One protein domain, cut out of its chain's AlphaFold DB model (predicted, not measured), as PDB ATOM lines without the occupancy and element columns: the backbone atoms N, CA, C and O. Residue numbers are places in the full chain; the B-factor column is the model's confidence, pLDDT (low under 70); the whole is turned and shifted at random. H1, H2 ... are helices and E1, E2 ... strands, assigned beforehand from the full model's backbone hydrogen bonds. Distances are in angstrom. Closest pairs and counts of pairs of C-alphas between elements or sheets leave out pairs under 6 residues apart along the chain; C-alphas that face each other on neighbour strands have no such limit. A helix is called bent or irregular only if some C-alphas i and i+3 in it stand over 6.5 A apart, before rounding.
ATOM      1  N   SER A  30      63.418  38.518  68.227       60.41
ATOM      2  CA  SER A  30      63.239  38.676  69.660       60.41
ATOM      3  C   SER A  30      62.496  39.990  69.894       60.41
ATOM      4  O   SER A  30      62.697  40.948  69.138       60.41
ATOM      5  N   ALA A  31      61.615  40.060  70.894       56.56
ATOM      6  CA  ALA A  31      60.884  41.298  71.190       56.56
ATOM      7  C   ALA A  31      61.829  42.521  71.223       56.56
ATOM      8  O   ALA A  31      61.487  43.579  70.704       56.56
ATOM      9  N   LYS A  32      63.080  42.305  71.659       58.53
ATOM     10  CA  LYS A  32      64.200  43.255  71.607       58.53
ATOM     11  C   LYS A  32      64.530  43.784  70.204       58.53
ATOM     12  O   LYS A  32      64.731  44.984  70.037       58.53
ATOM     13  N   SER A  33      64.589  42.935  69.179       64.56
ATOM     14  CA  SER A  33      64.850  43.348  67.789       64.56
ATOM     15  C   SER A  33      63.691  44.164  67.213       64.56
ATOM     16  O   SER A  33      63.920  45.200  66.592       64.56
ATOM     17  N   ARG A  34      62.443  43.741  67.469       64.69
ATOM     18  CA  ARG A  34      61.241  44.493  67.059       64.69
ATOM     19  C   ARG A  34      61.179  45.854  67.746       64.69
ATOM     20  O   ARG A  34      60.927  46.854  67.087       64.69
ATOM     21  N   HIS A  35      61.496  45.894  69.035       60.25
ATOM     22  CA  HIS A  35      61.598  47.120  69.816       60.25
ATOM     23  C   HIS A  35      62.709  48.039  69.297       60.25
ATOM     24  O   HIS A  35      62.505  49.238  69.137       60.25
ATOM     25  N   THR A  36      63.892  47.499  68.999       66.31
ATOM     26  CA  THR A  36      65.003  48.305  68.471       66.31
ATOM     27  C   THR A  36      64.626  48.933  67.132       66.31
ATOM     28  O   THR A  36      64.915  50.108  66.909       66.31
ATOM     29  N   LEU A  37      63.945  48.175  66.267       68.38
ATOM     30  CA  LEU A  37      63.438  48.676  64.994       68.38
ATOM     31  C   LEU A  37      62.367  49.754  65.197       68.38
ATOM     32  O   LEU A  37      62.489  50.825  64.610       68.38
ATOM     33  N   LYS A  38      61.366  49.513  66.056       64.38
ATOM     34  CA  LYS A  38      60.327  50.502  66.383       64.38
ATOM     35  C   LYS A  38      60.921  51.799  66.921       64.38
ATOM     36  O   LYS A  38      60.560  52.864  66.444       64.38
ATOM     37  N   ARG A  39      61.929  51.715  67.787       66.81
ATOM     38  CA  ARG A  39      62.653  52.884  68.295       66.81
ATOM     39  C   ARG A  39      63.336  53.683  67.187       66.81
ATOM     40  O   ARG A  39      63.356  54.911  67.228       66.81
ATOM     41  N   VAL A  40      63.948  53.004  66.216       71.62
ATOM     42  CA  VAL A  40      64.557  53.677  65.057       71.62
ATOM     43  C   VAL A  40      63.479  54.359  64.220       71.62
ATOM     44  O   VAL A  40      63.664  55.520  63.864       71.62
ATOM     45  N   ILE A  41      62.354  53.677  63.974       69.88
ATOM     46  CA  ILE A  41      61.205  54.216  63.236       69.88
ATOM     47  C   ILE A  41      60.651  55.458  63.941       69.88
ATOM     48  O   ILE A  41      60.598  56.521  63.323       69.88
ATOM     49  N   ALA A  42      60.366  55.367  65.240       66.75
ATOM     50  CA  ALA A  42      59.906  56.485  66.052       66.75
ATOM     51  C   ALA A  42      60.886  57.660  65.943       66.75
ATOM     52  O   ALA A  42      60.505  58.728  65.485       66.75
ATOM     53  N   LYS A  43      62.187  57.462  66.206       71.19
ATOM     54  CA  LYS A  43      63.200  58.529  66.060       71.19
ATOM     55  C   LYS A  43      63.238  59.152  64.665       71.19
ATOM     56  O   LYS A  43      63.494  60.352  64.542       71.19
ATOM     57  N   THR A  44      63.038  58.360  63.613       72.94
ATOM     58  CA  THR A  44      62.936  58.916  62.262       72.94
ATOM     59  C   THR A  44      61.678  59.754  62.096       72.94
ATOM     60  O   THR A  44      61.797  60.869  61.601       72.94
ATOM     61  N   GLU A  45      60.515  59.297  62.561       68.06
ATOM     62  CA  GLU A  45      59.268  60.075  62.548       68.06
ATOM     63  C   GLU A  45      59.426  61.395  63.316       68.06
ATOM     64  O   GLU A  45      59.080  62.449  62.784       68.06
ATOM     65  N   MET A  46      60.081  61.374  64.483       66.38
ATOM     66  CA  MET A  46      60.401  62.572  65.273       66.38
ATOM     67  C   MET A  46      61.224  63.589  64.467       66.38
ATOM     68  O   MET A  46      60.916  64.785  64.427       66.38
ATOM     69  N   ARG A  47      62.286  63.117  63.799       72.19
ATOM     70  CA  ARG A  47      63.144  63.968  62.959       72.19
ATOM     71  C   ARG A  47      62.383  64.512  61.754       72.19
ATOM     72  O   ARG A  47      62.532  65.687  61.432       72.19
ATOM     73  N   TRP A  48      61.564  63.685  61.109       71.31
ATOM     74  CA  TRP A  48      60.757  64.091  59.961       71.31
ATOM     75  C   TRP A  48      59.692  65.128  60.332       71.31
ATOM     76  O   TRP A  48      59.540  66.100  59.595       71.31
ATOM     77  N   GLY A  49      59.010  64.975  61.472       68.56
ATOM     78  CA  GLY A  49      58.058  65.969  61.987       68.56
ATOM     79  C   GLY A  49      58.729  67.314  62.270       68.56
ATOM     80  O   GLY A  49      58.272  68.356  61.800       68.56
ATOM     81  N   THR A  50      59.907  67.282  62.900       69.94
ATOM     82  CA  THR A  50      60.704  68.495  63.156       69.94
ATOM     83  C   THR A  50      61.087  69.212  61.855       69.94
ATOM     84  O   THR A  50      60.953  70.431  61.760       69.94
ATOM     85  N   ILE A  51      61.508  68.471  60.821       75.69
ATOM     86  CA  ILE A  51      61.834  69.031  59.495       75.69
ATOM     87  C   ILE A  51      60.606  69.678  58.833       75.69
ATOM     88  O   ILE A  51      60.749  70.663  58.113       75.69
ATOM     89  N   ARG A  52      59.399  69.159  59.084       75.38
ATOM     90  CA  ARG A  52      58.134  69.706  58.561       75.38
ATOM     91  C   ARG A  52      57.610  70.913  59.346       75.38
ATOM     92  O   ARG A  52      56.569  71.451  58.982       75.38
ATOM     93  N   GLY A  53      58.323  71.360  60.382       69.50
ATOM     94  CA  GLY A  53      57.899  72.480  61.224       69.50
ATOM     95  C   GLY A  53      56.853  72.102  62.275       69.50
ATOM     96  O   GLY A  53      56.214  72.986  62.840       69.50
ATOM     97  N   GLU A  54      56.690  70.809  62.562       72.62
ATOM     98  CA  GLU A  54      55.825  70.290  63.621       72.62
ATOM     99  C   GLU A  54      56.709  69.831  64.792       72.62
ATOM    100  O   GLU A  54      57.084  68.656  64.864       72.62
ATOM    101  N   PRO A  55      57.133  70.749  65.685       68.31
ATOM    102  CA  PRO A  55      58.015  70.389  66.783       68.31
ATOM    103  C   PRO A  55      57.306  69.439  67.762       68.31
ATOM    104  O   PRO A  55      56.092  69.575  67.961       68.31
ATOM    105  N   PRO A  56      58.051  68.524  68.410       70.94
ATOM    106  CA  PRO A  56      57.511  67.695  69.481       70.94
ATOM    107  C   PRO A  56      56.884  68.563  70.572       70.94
ATOM    108  O   PRO A  56      57.420  69.611  70.940       70.94
ATOM    109  N   ARG A  57      55.738  68.123  71.089       84.31
ATOM    110  CA  ARG A  57      55.045  68.769  72.212       84.31
ATOM    111  C   ARG A  57      54.834  67.748  73.310       84.31
ATOM    112  O   ARG A  57      54.559  66.602  73.008       84.31
ATOM    113  N   LEU A  58      54.882  68.154  74.567       86.75
ATOM    114  CA  LEU A  58      54.484  67.258  75.646       86.75
ATOM    115  C   LEU A  58      52.962  67.235  75.756       86.75
ATOM    116  O   LEU A  58      52.330  68.291  75.827       86.75
ATOM    117  N   ILE A  59      52.390  66.036  75.783       90.62
ATOM    118  CA  ILE A  59      50.969  65.813  76.038       90.62
ATOM    119  C   ILE A  59      50.772  64.789  77.153       90.62
ATOM    120  O   ILE A  59      51.700  64.089  77.563       90.62
ATOM    121  N   SER A  60      49.535  64.675  77.612       93.31
ATOM    122  CA  SER A  60      49.077  63.548  78.413       93.31
ATOM    123  C   SER A  60      48.252  62.596  77.554       93.31
ATOM    124  O   SER A  60      47.439  63.045  76.752       93.31
ATOM    125  N   ILE A  61      48.419  61.290  77.741       93.62
ATOM    126  CA  ILE A  61      47.541  60.274  77.154       93.62
ATOM    127  C   ILE A  61      46.544  59.840  78.223       93.62
ATOM    128  O   ILE A  61      46.953  59.351  79.273       93.62
ATOM    129  N   SER A  62      45.251  60.017  77.980       96.38
ATOM    130  CA  SER A  62      44.194  59.484  78.840       96.38
ATOM    131  C   SER A  62      43.561  58.250  78.223       96.38
ATOM    132  O   SER A  62      43.607  58.058  77.013       96.38
ATOM    133  N   GLY A  63      42.939  57.430  79.050       96.56
ATOM    134  CA  GLY A  63      42.128  56.323  78.577       96.56
ATOM    135  C   GLY A  63      41.519  55.565  79.738       96.56
ATOM    136  O   GLY A  63      41.587  55.989  80.897       96.56
ATOM    137  N   ASN A  64      40.925  54.429  79.415       96.56
ATOM    138  CA  ASN A  64      40.251  53.592  80.386       96.56
ATOM    139  C   ASN A  64      40.453  52.117  80.047       96.56
ATOM    140  O   ASN A  64      40.538  51.738  78.880       96.56
ATOM    141  N   VAL A  65      40.559  51.274  81.066       95.25
ATOM    142  CA  VAL A  65      40.718  49.830  80.917       95.25
ATOM    143  C   VAL A  65      39.751  49.086  81.829       95.25
ATOM    144  O   VAL A  65      39.238  49.623  82.799       95.25
ATOM    145  N   ASN A  66      39.509  47.809  81.558       92.69
ATOM    146  CA  ASN A  66      38.583  46.989  82.345       92.69
ATOM    147  C   ASN A  66      39.147  46.491  83.700       92.69
ATOM    148  O   ASN A  66      38.598  45.542  84.261       92.69
ATOM    149  N   GLU A  67      40.254  47.060  84.191       90.25
ATOM    150  CA  GLU A  67      41.011  46.600  85.367       90.25
ATOM    151  C   GLU A  67      41.602  47.785  86.167       90.25
ATOM    152  O   GLU A  67      42.150  48.737  85.607       90.25
ATOM    153  N   ALA A  68      41.517  47.721  87.497       88.81
ATOM    154  CA  ALA A  68      42.074  48.729  88.404       88.81
ATOM    155  C   ALA A  68      43.515  48.395  88.826       88.81
ATOM    156  O   ALA A  68      43.895  47.224  88.877       88.81
ATOM    157  N   GLY A  69      44.303  49.412  89.194       84.62
ATOM    158  CA  GLY A  69      45.667  49.224  89.699       84.62
ATOM    159  C   GLY A  69      46.679  48.751  88.648       84.62
ATOM    160  O   GLY A  69      47.716  48.195  89.005       84.62
ATOM    161  N   VAL A  70      46.384  48.952  87.362       88.50
ATOM    162  CA  VAL A  70      47.257  48.581  86.245       88.50
ATOM    163  C   VAL A  70      48.291  49.676  86.034       88.50
ATOM    164  O   VAL A  70      47.931  50.833  85.838       88.50
ATOM    165  N   GLU A  71      49.569  49.315  86.056       89.50
ATOM    166  CA  GLU A  71      50.681  50.206  85.726       89.50
ATOM    167  C   GLU A  71      50.768  50.383  84.208       89.50
ATOM    168  O   GLU A  71      50.702  49.404  83.463       89.50
ATOM    169  N   ILE A  72      50.899  51.622  83.743       89.56
ATOM    170  CA  ILE A  72      50.881  51.977  82.326       89.56
ATOM    171  C   ILE A  72      52.090  52.837  82.009       89.56
ATOM    172  O   ILE A  72      52.294  53.867  82.644       89.56
ATOM    173  N   GLU A  73      52.841  52.455  80.985       88.38
ATOM    174  CA  GLU A  73      54.003  53.192  80.488       88.38
ATOM    175  C   GLU A  73      53.976  53.289  78.956       88.38
ATOM    176  O   GLU A  73      53.417  52.431  78.267       88.38
ATOM    177  N   ALA A  74      54.596  54.338  78.412       86.69
ATOM    178  CA  ALA A  74      54.856  54.460  76.980       86.69
ATOM    179  C   ALA A  74      56.296  54.014  76.689       86.69
ATOM    180  O   ALA A  74      57.252  54.639  77.157       86.69
ATOM    181  N   LEU A  75      56.445  52.944  75.904       76.88
ATOM    182  CA  LEU A  75      57.686  52.165  75.764       76.88
ATOM    183  C   LEU A  75      58.897  52.974  75.249       76.88
ATOM    184  O   LEU A  75      60.031  52.762  75.681       76.88
ATOM    185  N   ASP A  76      58.646  53.923  74.347       70.25
ATOM    186  CA  ASP A  76      59.663  54.756  73.691       70.25
ATOM    187  C   ASP A  76      59.500  56.258  73.993       70.25
ATOM    188  O   ASP A  76      60.140  57.094  73.351       70.25
ATOM    189  N   SER A  77      58.663  56.625  74.972       71.69
ATOM    190  CA  SER A  77      58.657  58.009  75.466       71.69
ATOM    191  C   SER A  77      60.032  58.316  76.081       71.69
ATOM    192  O   SER A  77      60.601  57.434  76.703       71.69
ATOM    193  N   PRO A  78      60.626  59.504  75.950       64.50
ATOM    194  CA  PRO A  78      61.862  59.822  76.669       64.50
ATOM    195  C   PRO A  78      61.636  60.216  78.137       64.50
ATOM    196  O   PRO A  78      62.607  60.374  78.872       64.50
ATOM    197  N   SER A  79      60.385  60.401  78.571       67.62
ATOM    198  CA  SER A  79      60.075  60.921  79.909       67.62
ATOM    199  C   SER A  79      60.230  59.928  81.057       67.62
ATOM    200  O   SER A  79      60.206  60.355  82.206       67.62
ATOM    201  N   GLY A  80      60.353  58.623  80.803       69.19
ATOM    202  CA  GLY A  80      60.435  57.633  81.885       69.19
ATOM    203  C   GLY A  80      59.130  57.406  82.642       69.19
ATOM    204  O   GLY A  80      59.113  56.620  83.583       69.19
ATOM    205  N   MET A  81      58.054  58.111  82.287       78.62
ATOM    206  CA  MET A  81      56.868  58.165  83.130       78.62
ATOM    207  C   MET A  81      56.023  56.904  83.005       78.62
ATOM    208  O   MET A  81      55.764  56.405  81.907       78.62
ATOM    209  N   ALA A  82      55.518  56.472  84.153       85.00
ATOM    210  CA  ALA A  82      54.444  55.509  84.272       85.00
ATOM    211  C   ALA A  82      53.298  56.117  85.090       85.00
ATOM    212  O   ALA A  82      53.486  57.045  85.881       85.00
ATOM    213  N   THR A  83      52.097  55.595  84.893       88.06
ATOM    214  CA  THR A  83      50.904  55.934  85.674       88.06
ATOM    215  C   THR A  83      50.214  54.656  86.132       88.06
ATOM    216  O   THR A  83      50.590  53.564  85.713       88.06
ATOM    217  N   VAL A  84      49.215  54.770  87.002       89.38
ATOM    218  CA  VAL A  84      48.435  53.625  87.488       89.38
ATOM    219  C   VAL A  84      46.952  53.916  87.303       89.38
ATOM    220  O   VAL A  84      46.514  55.043  87.539       89.38
ATOM    221  N   THR A  85      46.180  52.915  86.875       91.00
ATOM    222  CA  THR A  85      44.728  53.065  86.724       91.00
ATOM    223  C   THR A  85      44.040  53.232  88.073       91.00
ATOM    224  O   THR A  85      44.399  52.590  89.066       91.00
ATOM    225  N   ASP A  86      43.023  54.091  88.108       89.81
ATOM    226  CA  ASP A  86      42.166  54.250  89.276       89.81
ATOM    227  C   ASP A  86      41.239  53.036  89.480       89.81
ATOM    228  O   ASP A  86      41.300  52.030  88.768       89.81
ATOM    229  N   ARG A  87      40.363  53.119  90.487       87.94
ATOM    230  CA  ARG A  87      39.395  52.057  90.812       87.94
ATOM    231  C   ARG A  87      38.413  51.744  89.678       87.94
ATOM    232  O   ARG A  87      37.854  50.652  89.661       87.94
ATOM    233  N   ASP A  88      38.179  52.711  88.796       91.56
ATOM    234  CA  ASP A  88      37.237  52.630  87.686       91.56
ATOM    235  C   ASP A  88      37.964  52.265  86.374       91.56
ATOM    236  O   ASP A  88      37.320  52.184  85.331       91.56
ATOM    237  N   GLY A  89      39.284  52.026  86.429       90.44
ATOM    238  CA  GLY A  89      40.121  51.655  85.289       90.44
ATOM    239  C   GLY A  89      40.661  52.837  84.481       90.44
ATOM    240  O   GLY A  89      41.346  52.641  83.476       90.44
ATOM    241  N   ARG A  90      40.403  54.074  84.913       95.50
ATOM    242  CA  ARG A  90      40.809  55.283  84.188       95.50
ATOM    243  C   ARG A  90      42.262  55.618  84.467       95.50
ATOM    244  O   ARG A  90      42.750  55.425  85.579       95.50
ATOM    245  N   PHE A  91      42.940  56.183  83.478       93.75
ATOM    246  CA  PHE A  91      44.315  56.643  83.632       93.75
ATOM    247  C   PHE A  91      44.589  57.938  82.878       93.75
ATOM    248  O   PHE A  91      43.917  58.285  81.905       93.75
ATOM    249  N   VAL A  92      45.640  58.624  83.327       94.50
ATOM    250  CA  VAL A  92      46.282  59.728  82.617       94.50
ATOM    251  C   VAL A  92      47.792  59.529  82.725       94.50
ATOM    252  O   VAL A  92      48.348  59.560  83.824       94.50
ATOM    253  N   LEU A  93      48.447  59.294  81.592       91.75
ATOM    254  CA  LEU A  93      49.893  59.159  81.450       91.75
ATOM    255  C   LEU A  93      50.478  60.510  81.009       91.75
ATOM    256  O   LEU A  93      50.241  60.920  79.872       91.75
ATOM    257  N   PRO A  94      51.193  61.240  81.878       88.56
ATOM    258  CA  PRO A  94      51.719  62.559  81.547       88.56
ATOM    259  C   PRO A  94      53.028  62.502  80.752       88.56
ATOM    260  O   PRO A  94      53.744  61.502  80.758       88.56
ATOM    261  N   TRP A  95      53.363  63.638  80.137       86.44
ATOM    262  CA  TRP A  95      54.666  63.917  79.522       86.44
ATOM    263  C   TRP A  95      55.072  62.903  78.450       86.44
ATOM    264  O   TRP A  95      56.215  62.454  78.408       86.44
ATOM    265  N   VAL A  96      54.136  62.540  77.576       86.00
ATOM    266  CA  VAL A  96      54.444  61.781  76.362       86.00
ATOM    267  C   VAL A  96      54.751  62.766  75.242       86.00
ATOM    268  O   VAL A  96      53.997  63.717  75.023       86.00
ATOM    269  N   ASP A  97      55.852  62.541  74.528       84.25
ATOM    270  CA  ASP A  97      56.183  63.342  73.355       84.25
ATOM    271  C   ASP A  97      55.173  63.094  72.226       84.25
ATOM    272  O   ASP A  97      55.016  61.989  71.699       84.25
ATOM    273  N   TRP A  98      54.488  64.164  71.848       84.19
ATOM    274  CA  TRP A  98      53.503  64.220  70.789       84.19
ATOM    275  C   TRP A  98      54.138  64.319  69.411       84.19
ATOM    276  O   TRP A  98      54.921  65.239  69.150       84.19
ATOM    277  N   TYR A  99      53.670  63.465  68.504       81.50
ATOM    278  CA  TYR A  99      53.966  63.530  67.083       81.50
ATOM    279  C   TYR A  99      52.684  63.331  66.269       81.50
ATOM    280  O   TYR A  99      51.984  62.331  66.458       81.50
ATOM    281  N   PRO A 100      52.385  64.250  65.339       81.31
ATOM    282  CA  PRO A 100      51.292  64.105  64.387       81.31
ATOM    283  C   PRO A 100      51.290  62.751  63.670       81.31
ATOM    284  O   PRO A 100      52.219  62.426  62.931       81.31
ATOM    285  N   GLY A 101      50.226  61.966  63.865       78.44
ATOM    286  CA  GLY A 101      50.010  60.708  63.144       78.44
ATOM    287  C   GLY A 101      50.937  59.553  63.535       78.44
ATOM    288  O   GLY A 101      50.964  58.546  62.827       78.44
ATOM    289  N   ALA A 102      51.694  59.681  64.627       82.56
ATOM    290  CA  ALA A 102      52.513  58.592  65.148       82.56
ATOM    291  C   ALA A 102      51.659  57.480  65.777       82.56
ATOM    292  O   ALA A 102      50.455  57.621  65.988       82.56
ATOM    293  N   ALA A 103      52.294  56.360  66.107       84.75
ATOM    294  CA  ALA A 103      51.675  55.288  66.872       84.75
ATOM    295  C   ALA A 103      52.450  55.053  68.172       84.75
ATOM    296  O   ALA A 103      53.663  54.844  68.150       84.75
ATOM    297  N   TYR A 104      51.744  55.074  69.301       85.75
ATOM    298  CA  TYR A 104      52.318  54.888  70.628       85.75
ATOM    299  C   TYR A 104      52.107  53.466  71.112       85.75
ATOM    300  O   TYR A 104      50.982  52.981  71.184       85.75
ATOM    301  N   ASP A 105      53.192  52.810  71.492       86.88
ATOM    302  CA  ASP A 105      53.142  51.527  72.175       86.88
ATOM    303  C   ASP A 105      52.979  51.754  73.684       86.88
ATOM    304  O   ASP A 105      53.903  52.210  74.363       86.88
ATOM    305  N   LEU A 106      51.792  51.426  74.191       89.25
ATOM    306  CA  LEU A 106      51.452  51.452  75.607       89.25
ATOM    307  C   LEU A 106      51.588  50.050  76.200       89.25
ATOM    308  O   LEU A 106      51.056  49.069  75.666       89.25
ATOM    309  N   VAL A 107      52.299  49.966  77.317       89.44
ATOM    310  CA  VAL A 107      52.524  48.734  78.069       89.44
ATOM    311  C   VAL A 107      51.697  48.793  79.342       89.44
ATOM    312  O   VAL A 107      51.822  49.732  80.117       89.44
ATOM    313  N   PHE A 108      50.868  47.778  79.556       90.56
ATOM    314  CA  PHE A 108      49.979  47.647  80.708       90.56
ATOM    315  C   PHE A 108      50.433  46.466  81.568       90.56
ATOM    316  O   PHE A 108      50.462  45.328  81.092       90.56
ATOM    317  N   SER A 109      50.767  46.711  82.830       88.81
ATOM    318  CA  SER A 109      51.325  45.722  83.753       88.81
ATOM    319  C   SER A 109      50.465  45.597  85.010       88.81
ATOM    320  O   SER A 109      50.280  46.551  85.755       88.81
ATOM    321  N   VAL A 110      49.970  44.386  85.277       79.06
ATOM    322  CA  VAL A 110      49.214  44.041  86.505       79.06
ATOM    323  C   VAL A 110      50.135  43.371  87.548       79.06
ATOM    324  O   VAL A 110      49.718  42.981  88.634       79.06
ATOM    325  N   GLY A 111      51.425  43.221  87.228       73.50
ATOM    326  CA  GLY A 111      52.430  42.566  88.062       73.50
ATOM    327  C   GLY A 111      53.837  42.671  87.466       73.50
ATOM    328  O   GLY A 111      54.108  43.524  86.621       73.50
ATOM    329  N   GLU A 112      54.750  41.807  87.912       68.25
ATOM    330  CA  GLU A 112      56.186  41.970  87.623       68.25
ATOM    331  C   GLU A 112      56.656  41.281  86.337       68.25
ATOM    332  O   GLU A 112      57.598  41.738  85.700       68.25
ATOM    333  N   THR A 113      56.000  40.195  85.922       71.88
ATOM    334  CA  THR A 113      56.524  39.328  84.850       71.88
ATOM    335  C   THR A 113      55.750  39.419  83.541       71.88
ATOM    336  O   THR A 113      56.255  39.044  82.485       71.88
ATOM    337  N   ARG A 114      54.506  39.896  83.581       79.81
ATOM    338  CA  ARG A 114      53.583  39.846  82.446       79.81
ATOM    339  C   ARG A 114      53.001  41.221  82.189       79.81
ATOM    340  O   ARG A 114      52.411  41.814  83.088       79.81
ATOM    341  N   ALA A 115      53.115  41.655  80.943       87.75
ATOM    342  CA  ALA A 115      52.522  42.886  80.462       87.75
ATOM    343  C   ALA A 115      51.616  42.620  79.253       87.75
ATOM    344  O   ALA A 115      51.656  41.555  78.623       87.75
ATOM    345  N   ARG A 116      50.778  43.600  78.940       89.50
ATOM    346  CA  ARG A 116      50.007  43.679  77.704       89.50
ATOM    347  C   ARG A 116      50.534  44.842  76.886       89.50
ATOM    348  O   ARG A 116      50.771  45.909  77.437       89.50
ATOM    349  N   LEU A 117      50.701  44.630  75.589       87.88
ATOM    350  CA  LEU A 117      51.132  45.673  74.663       87.88
ATOM    351  C   LEU A 117      49.958  46.076  73.775       87.88
ATOM    352  O   LEU A 117      49.328  45.214  73.157       87.88
ATOM    353  N   LEU A 118      49.691  47.377  73.694       89.56
ATOM    354  CA  LEU A 118      48.706  47.954  72.786       89.56
ATOM    355  C   LEU A 118      49.325  49.121  72.029       89.56
ATOM    356  O   LEU A 118      49.931  50.007  72.621       89.56
ATOM    357  N   THR A 119      49.142  49.122  70.713       89.12
ATOM    358  CA  THR A 119      49.543  50.236  69.859       89.12
ATOM    359  C   THR A 119      48.350  51.165  69.658       89.12
ATOM    360  O   THR A 119      47.306  50.739  69.164       89.12
ATOM    361  N   VAL A 120      48.515  52.431  70.028       89.69
ATOM    362  CA  VAL A 120      47.494  53.474  69.941       89.69
ATOM    363  C   VAL A 120      47.888  54.487  68.863       89.69
ATOM    364  O   VAL A 120      48.937  55.124  68.989       89.69
ATOM    365  N   PRO A 121      47.081  54.666  67.804       88.69
ATOM    366  CA  PRO A 121      47.344  55.672  66.785       88.69
ATOM    367  C   PRO A 121      47.011  57.072  67.307       88.69
ATOM    368  O   PRO A 121      45.902  57.338  67.765       88.69
ATOM    369  N   ALA A 122      47.971  57.976  67.199       86.88
ATOM    370  CA  ALA A 122      47.819  59.384  67.505       86.88
ATOM    371  C   ALA A 122      47.051  60.098  66.378       86.88
ATOM    372  O   ALA A 122      47.332  59.847  65.200       86.88
ATOM    373  N   PRO A 123      46.122  61.026  66.674       86.69
ATOM    374  CA  PRO A 123      45.609  61.931  65.657       86.69
ATOM    375  C   PRO A 123      46.725  62.711  64.940       86.69
ATOM    376  O   PRO A 123      47.819  62.929  65.454       86.69
ATOM    377  N   SER A 124      46.440  63.176  63.725       84.25
ATOM    378  CA  SER A 124      47.360  64.029  62.957       84.25
ATOM    379  C   SER A 124      47.448  65.459  63.495       84.25
ATOM    380  O   SER A 124      48.341  66.205  63.115       84.25
ATOM    381  N   VAL A 125      46.539  65.861  64.380       85.62
ATOM    382  CA  VAL A 125      46.514  67.198  64.977       85.62
ATOM    383  C   VAL A 125      46.623  67.059  66.485       85.62
ATOM    384  O   VAL A 125      45.906  66.263  67.090       85.62
ATOM    385  N   ALA A 126      47.525  67.839  67.084       84.81
ATOM    386  CA  ALA A 126      47.698  67.860  68.529       84.81
ATOM    387  C   ALA A 126      46.399  68.307  69.225       84.81
ATOM    388  O   ALA A 126      45.813  69.312  68.807       84.81
ATOM    389  N   PRO A 127      45.975  67.633  70.307       88.81
ATOM    390  CA  PRO A 127      44.850  68.090  71.112       88.81
ATOM    391  C   PRO A 127      45.116  69.494  71.666       88.81
ATOM    392  O   PRO A 127      46.183  69.760  72.225       88.81
ATOM    393  N   SER A 128      44.148  70.404  71.545       87.94
ATOM    394  CA  SER A 128      44.284  71.790  72.025       87.94
ATOM    395  C   SER A 128      44.382  71.890  73.549       87.94
ATOM    396  O   SER A 128      45.008  72.809  74.070       87.94
ATOM    397  N   ASN A 129      43.793  70.930  74.260       90.38
ATOM    398  CA  ASN A 129      43.851  70.789  75.713       90.38
ATOM    399  C   ASN A 129      45.112  70.050  76.203       90.38
ATOM    400  O   ASN A 129      45.261  69.857  77.405       90.38
ATOM    401  N   GLY A 130      45.990  69.599  75.297       89.88
ATOM    402  CA  GLY A 130      47.176  68.814  75.643       89.88
ATOM    403  C   GLY A 130      46.881  67.392  76.131       89.88
ATOM    404  O   GLY A 130      47.793  66.743  76.639       89.88
ATOM    405  N   VAL A 131      45.643  66.898  75.985       94.06
ATOM    406  CA  VAL A 131      45.241  65.544  76.393       94.06
ATOM    407  C   VAL A 131      44.757  64.757  75.182       94.06
ATOM    408  O   VAL A 131      43.756  65.102  74.556       94.06
ATOM    409  N   PHE A 132      45.473  63.687  74.856       93.38
ATOM    410  CA  PHE A 132      45.084  62.711  73.850       93.38
ATOM    411  C   PHE A 132      44.272  61.599  74.511       93.38
ATOM    412  O   PHE A 132      44.813  60.827  75.299       93.38
ATOM    413  N   ASP A 133      42.986  61.511  74.177       94.81
ATOM    414  CA  ASP A 133      42.149  60.401  74.618       94.81
ATOM    415  C   ASP A 133      42.355  59.175  73.720       94.81
ATOM    416  O   ASP A 133      42.002  59.174  72.540       94.81
ATOM    417  N   ALA A 134      42.959  58.144  74.299       93.12
ATOM    418  CA  ALA A 134      43.248  56.869  73.669       93.12
ATOM    419  C   ALA A 134      42.032  55.918  73.679       93.12
ATOM    420  O   ALA A 134      42.053  54.903  72.979       93.12
ATOM    421  N   GLY A 135      40.972  56.259  74.423       94.44
ATOM    422  CA  GLY A 135      39.720  55.510  74.499       94.44
ATOM    423  C   GLY A 135      39.723  54.361  75.511       94.44
ATOM    424  O   GLY A 135      40.525  54.315  76.449       94.44
ATOM    425  N   ASP A 136      38.780  53.434  75.321       95.06
ATOM    426  CA  ASP A 136      38.585  52.264  76.178       95.06
ATOM    427  C   ASP A 136      39.319  51.028  75.632       95.06
ATOM    428  O   ASP A 136      39.145  50.629  74.475       95.06
ATOM    429  N   PHE A 137      40.071  50.349  76.497       92.69
ATOM    430  CA  PHE A 137      40.777  49.115  76.174       92.69
ATOM    431  C   PHE A 137      40.259  47.936  76.987       92.69
ATOM    432  O   PHE A 137      40.014  48.018  78.189       92.69
ATOM    433  N   ASN A 138      40.169  46.781  76.332       91.69
ATOM    434  CA  ASN A 138      39.902  45.521  77.007       91.69
ATOM    435  C   ASN A 138      41.191  44.689  77.075       91.69
ATOM    436  O   ASN A 138      41.554  44.006  76.112       91.69
ATOM    437  N   LEU A 139      41.873  44.737  78.220       88.75
ATOM    438  CA  LEU A 139      43.173  44.097  78.434       88.75
ATOM    439  C   LEU A 139      43.111  42.570  78.335       88.75
ATOM    440  O   LEU A 139      44.104  41.944  77.960       88.75
ATOM    441  N   SER A 140      41.938  41.969  78.561       86.75
ATOM    442  CA  SER A 140      41.740  40.522  78.385       86.75
ATOM    443  C   SER A 140      41.944  40.059  76.937       86.75
ATOM    444  O   SER A 140      42.282  38.901  76.698       86.75
ATOM    445  N   ARG A 141      41.785  40.969  75.964       83.75
ATOM    446  CA  ARG A 141      41.971  40.710  74.528       83.75
ATOM    447  C   ARG A 141      43.340  41.147  74.006       83.75
ATOM    448  O   ARG A 141      43.665  40.863  72.856       83.75
ATOM    449  N   ALA A 142      44.130  41.845  74.819       85.06
ATOM    450  CA  ALA A 142      45.420  42.375  74.404       85.06
ATOM    451  C   ALA A 142      46.503  41.281  74.371       85.06
ATOM    452  O   ALA A 142      46.492  40.323  75.154       85.06
ATOM    453  N   GLN A 143      47.482  41.440  73.477       83.56
ATOM    454  CA  GLN A 143      48.594  40.501  73.355       83.56
ATOM    455  C   GLN A 143      49.410  40.470  74.651       83.56
ATOM    456  O   GLN A 143      49.857  41.511  75.134       83.56
ATOM    457  N   GLN A 144      49.626  39.272  75.201       85.94
ATOM    458  CA  GLN A 144      50.533  39.095  76.331       85.94
ATOM    459  C   GLN A 144      51.975  39.088  75.867       85.94
ATOM    460  O   GLN A 144      52.322  38.420  74.892       85.94
ATOM    461  N   VAL A 145      52.812  39.776  76.620       82.94
ATOM    462  CA  VAL A 145      54.244  39.849  76.393       82.94
ATOM    463  C   VAL A 145      54.970  39.740  77.728       82.94
ATOM    464  O   VAL A 145      54.436  40.086  78.785       82.94
ATOM    465  N   ASP A 146      56.181  39.199  77.678       78.62
ATOM    466  CA  ASP A 146      57.083  39.192  78.824       78.62
ATOM    467  C   ASP A 146      57.593  40.619  79.061       78.62
ATOM    468  O   ASP A 146      58.151  41.238  78.149       78.62
ATOM    469  N   ARG A 147      57.397  41.140  80.278       73.12
ATOM    470  CA  ARG A 147      57.822  42.498  80.651       73.12
ATOM    471  C   ARG A 147      59.342  42.644  80.542       73.12
ATOM    472  O   ARG A 147      59.825  43.661  80.053       73.12
ATOM    473  N   GLY A 148      60.104  41.600  80.885       66.62
ATOM    474  CA  GLY A 148      61.568  41.603  80.764       66.62
ATOM    475  C   GLY A 148      62.062  41.679  79.314       66.62
ATOM    476  O   GLY A 148      63.194  42.086  79.048       66.62
ATOM    477  N   ALA A 149      61.204  41.329  78.356       66.62
ATOM    478  CA  ALA A 149      61.492  41.426  76.932       66.62
ATOM    479  C   ALA A 149      61.182  42.821  76.341       66.62
ATOM    480  O   ALA A 149      61.585  43.093  75.207       66.62
ATOM    481  N   LEU A 150      60.524  43.698  77.112       66.62
ATOM    482  CA  LEU A 150      60.144  45.071  76.761       66.62
ATOM    483  C   LEU A 150      61.010  46.133  77.466       66.62
ATOM    484  O   LEU A 150      60.522  47.195  77.836       66.62
ATOM    485  N   GLN A 151      62.303  45.868  77.668       55.44
ATOM    486  CA  GLN A 151      63.197  46.865  78.263       55.44
ATOM    487  C   GLN A 151      63.473  48.035  77.290       55.44
ATOM    488  O   GLN A 151      64.400  47.962  76.479       55.44
ATOM    489  N   GLY A 152      62.632  49.073  77.332       51.59
ATOM    490  CA  GLY A 152      62.792  50.331  76.591       51.59
ATOM    491  C   GLY A 152      63.680  51.363  77.290       51.59
ATOM    492  O   GLY A 152      64.319  51.070  78.293       51.59
ATOM    493  N   LEU A 153      63.729  52.599  76.771       49.59
ATOM    494  CA  LEU A 153      64.453  53.716  77.421       49.59
ATOM    495  C   LEU A 153      63.883  54.051  78.808       49.59
ATOM    496  O   LEU A 153      64.615  54.519  79.673       49.59
ATOM    497  N   ASN A 154      62.597  53.753  78.991       46.16
ATOM    498  CA  ASN A 154      61.839  53.935  80.222       46.16
ATOM    499  C   ASN A 154      61.620  52.643  80.974       46.16
ATOM    500  O   ASN A 154      60.807  52.637  81.895       46.16
ATOM    501  N   SER A 155      62.274  51.541  80.583       43.56
ATOM    502  CA  SER A 155      62.252  50.398  81.473       43.56
ATOM    503  C   SER A 155      62.802  50.914  82.776       43.56
ATOM    504  O   SER A 155      63.977  51.282  82.835       43.56
ATOM    505  N   ILE A 156      61.928  50.997  83.774       43.47
ATOM    506  CA  ILE A 156      62.316  51.086  85.156       43.47
ATOM    507  C   ILE A 156      63.192  49.845  85.295       43.47
ATOM    508  O   ILE A 156      62.724  48.729  85.524       43.47
ATOM    509  N   SER A 157      64.499  50.004  85.072       36.19
ATOM    510  CA  SER A 157      65.456  49.319  85.894       36.19
ATOM    511  C   SER A 157      64.997  49.769  87.257       36.19
ATOM    512  O   SER A 157      65.318  50.876  87.683       36.19
ATOM    513  N   TYR A 158      64.130  48.967  87.879       40.53
ATOM    514  CA  TYR A 158      64.060  48.952  89.313       40.53
ATOM    515  C   TYR A 158      65.531  48.762  89.621       40.53
ATOM    516  O   TYR A 158      66.087  47.692  89.339       40.53
ATOM    517  N   GLU A 159      66.214  49.838  90.028       40.94
ATOM    518  CA  GLU A 159      67.457  49.648  90.736       40.94
ATOM    519  C   GLU A 159      67.098  48.551  91.716       40.94
ATOM    520  O   GLU A 159      66.038  48.624  92.335       40.94
ATOM    521  N   VAL A 160      67.860  47.462  91.733       46.75
ATOM    522  CA  VAL A 160      67.520  46.240  92.481       46.75
ATOM    523  C   VAL A 160      66.994  46.570  93.893       46.75
ATOM    524  O   VAL A 160      66.155  45.864  94.440       46.75
ATOM    525  N   TYR A 161      67.428  47.712  94.423       41.09
ATOM    526  CA  TYR A 161      66.828  48.481  95.502       41.09
ATOM    527  C   TYR A 161      65.281  48.586  95.542       41.09
ATOM    528  O   TYR A 161      64.686  48.142  96.519       41.09
ATOM    529  N   ASP A 162      64.591  49.143  94.545       50.47
ATOM    530  CA  ASP A 162      63.148  49.435  94.616       50.47
ATOM    531  C   ASP A 162      62.263  48.192  94.497       50.47
ATOM    532  O   ASP A 162      61.229  48.110  95.161       50.47
ATOM    533  N   SER A 163      62.664  47.190  93.713       54.16
ATOM    534  CA  SER A 163      61.917  45.930  93.616       54.16
ATOM    535  C   SER A 163      62.043  45.096  94.894       54.16
ATOM    536  O   SER A 163      61.041  44.577  95.387       54.16
ATOM    537  N   VAL A 164      63.237  45.041  95.500       61.12
ATOM    538  CA  VAL A 164      63.463  44.374  96.796       61.12
ATOM    539  C   VAL A 164      62.731  45.092  97.934       61.12
ATOM    540  O   VAL A 164      62.199  44.436  98.830       61.12
ATOM    541  N   ASN A 165      62.651  46.425  97.890       60.84
ATOM    542  CA  ASN A 165      62.011  47.234  98.931       60.84
ATOM    543  C   ASN A 165      60.514  47.489  98.686       60.84
ATOM    544  O   ASN A 165      59.828  48.043  99.547       60.84
ATOM    545  N   ARG A 166      59.947  47.036  97.564       64.81
ATOM    546  CA  ARG A 166      58.514  47.179  97.264       64.81
ATOM    547  C   ARG A 166      57.597  46.590  98.345       64.81
ATOM    548  O   ARG A 166      56.630  47.267  98.702       64.81
ATOM    549  N   PRO A 167      57.863  45.400  98.929       74.38
ATOM    550  CA  PRO A 167      57.075  44.894 100.053       74.38
ATOM    551  C   PRO A 167      57.126  45.820 101.273       74.38
ATOM    552  O   PRO A 167      56.121  45.975 101.964       74.38
ATOM    553  N   TYR A 168      58.272  46.465 101.516       71.69
ATOM    554  CA  TYR A 168      58.432  47.450 102.583       71.69
ATOM    555  C   TYR A 168      57.584  48.699 102.318       71.69
ATOM    556  O   TYR A 168      56.787  49.070 103.178       71.69
ATOM    557  N   TYR A 169      57.664  49.297 101.124       67.88
ATOM    558  CA  TYR A 169      56.864  50.478 100.778       67.88
ATOM    559  C   TYR A 169      55.364  50.190 100.750       67.88
ATOM    560  O   TYR A 169      54.573  50.999 101.229       67.88
ATOM    561  N   ARG A 170      54.965  49.013 100.253       73.44
ATOM    562  CA  ARG A 170      53.572  48.559 100.282       73.44
ATOM    563  C   ARG A 170      53.062  48.455 101.715       73.44
ATOM    564  O   ARG A 170      52.027  49.029 102.031       73.44
ATOM    565  N   LYS A 171      53.816  47.784 102.590       73.38
ATOM    566  CA  LYS A 171      53.462  47.642 104.005       73.38
ATOM    567  C   LYS A 171      53.432  48.992 104.717       73.38
ATOM    568  O   LYS A 171      52.542  49.224 105.526       73.38
ATOM    569  N   LEU A 172      54.378  49.883 104.421       72.88
ATOM    570  CA  LEU A 172      54.407  51.238 104.967       72.88
ATOM    571  C   LEU A 172      53.163  52.024 104.537       72.88
ATOM    572  O   LEU A 172      52.505  52.613 105.386       72.88
ATOM    573  N   TYR A 173      52.797  51.973 103.254       69.44
ATOM    574  CA  TYR A 173      51.576  52.591 102.742       69.44
ATOM    575  C   TYR A 173      50.328  52.007 103.409       69.44
ATOM    576  O   TYR A 173      49.513  52.764 103.924       69.44
ATOM    577  N   GLU A 174      50.195  50.681 103.477       72.38
ATOM    578  CA  GLU A 174      49.082  49.995 104.151       72.38
ATOM    579  C   GLU A 174      48.999  50.362 105.643       72.38
ATOM    580  O   GLU A 174      47.906  50.593 106.151       72.38
ATOM    581  N   THR A 175      50.140  50.498 106.326       73.12
ATOM    582  CA  THR A 175      50.216  50.893 107.747       73.12
ATOM    583  C   THR A 175      49.839  52.362 107.952       73.12
ATOM    584  O   THR A 175      49.137  52.692 108.900       73.12
ATOM    585  N   LEU A 176      50.296  53.256 107.072       72.12
ATOM    586  CA  LEU A 176      50.010  54.692 107.154       72.12
ATOM    587  C   LEU A 176      48.588  55.039 106.708       72.12
ATOM    588  O   LEU A 176      48.039  56.050 107.137       72.12
ATOM    589  N   THR A 177      47.998  54.220 105.838       65.38
ATOM    590  CA  THR A 177      46.628  54.412 105.350       65.38
ATOM    591  C   THR A 177      45.602  53.590 106.121       65.38
ATOM    592  O   THR A 177      44.417  53.872 106.003       65.38
ATOM    593  N   ASP A 178      46.020  52.622 106.945       66.44
ATOM    594  CA  ASP A 178      45.168  51.772 107.794       66.44
ATOM    595  C   ASP A 178      43.960  51.176 107.036       66.44
ATOM    596  O   ASP A 178      42.841  51.080 107.542       66.44
TER     597      ASP A 178
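This is residues 30 to 178 of the 189 residues of an uncharacterized protein of Blastocatellia bacterium AA13 (UniProt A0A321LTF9). Two small, strongly twisted sheets, E3 E2 E5 E6 E8 and E4 E1 E7, form a sandwich, two sheets face to face, with their strands crossed; the long helix H1 runs past one side of it, and H2 follows a long loop, with residues 167 to 178 sticking out from the body. The printed part has 149 residues with two named helices and eight named strands, in the order H1 E1 E2 E3 E4 E5 E6 E7 E8 H2. The five-stranded sheet, order E3 - E2 - E5 - E6 - E8, is antiparallel, and the three-stranded sheet, order E4 - E1 - E7, is mixed. The class is mixed, helices and strands; the whole is compact by its radius of gyration of the C-alphas, 16.2 A, yet elongated in outline, spanning 53 by 34 by 28 A.

In the larger sheet, E3 is residues 82 to 84, E2 71 to 74, E5 103 to 109 with 19.4 A from first to last C-alpha, E6 114 to 121 with 23.1 A, and E8 143 to 146. In the smaller sheet, E4 is residues 90 to 98 with 20.5 A, E1 57 to 65 with 25.3 A, and E7 131 to 137 with 17.0 A. H1, residues 31 to 51, is 30.1 A long, from C-alpha 31 at (60.884, 41.298, 71.190). H2, residues 160 to 177, is 25.9 A long, ending with C-alpha 177 at (46.628, 54.412, 105.350).

In the larger sheet E3 and E8 are the edge strands. E2 and E3 are a hairpin, with N 83 and O 72 at 2.8 A, within hydrogen-bond range. E2 and E5 are antiparallel, with N 73 and O 107 at 3.0 A. E5 and E6 are a hairpin, with N 106 and O 118 at 2.8 A. E6 and E8 are antiparallel at 129 degrees, with N 145 and O 115 at 2.9 A. In the smaller sheet E1 is antiparallel to E4, with N 93 and O 61 at 2.8 A, and parallel to E7, with N 134 and O 62 at 2.8 A. E4 bends by 75 degrees at residue 95. Between the sheets, whose strands stand at 48 degrees, the closest C-alphas of E3 and E4 are those of Thr 83 and Leu 93, 5.4 A apart. H1 only grazes the larger sheet, with its residues 31 to 45. H2 is on neither sheet and is apart from H1. In H1 every O i to N i+4 pair is within hydrogen-bond range, in H2 12 of 14. H2 is irregular, C-alphas 164 and 167 being 7.2 A apart, with a kink of 44 degrees near residue 167.

The C-alphas farthest apart are those of Arg 52 and Asp 178, 54.0 A. The printed part has no cut. The link from E8 to H2, residues 147 to 159, is long. Mean pLDDT of the printed part is 77.4; residues 30 to 39 and 148 to 166 are among those under 70.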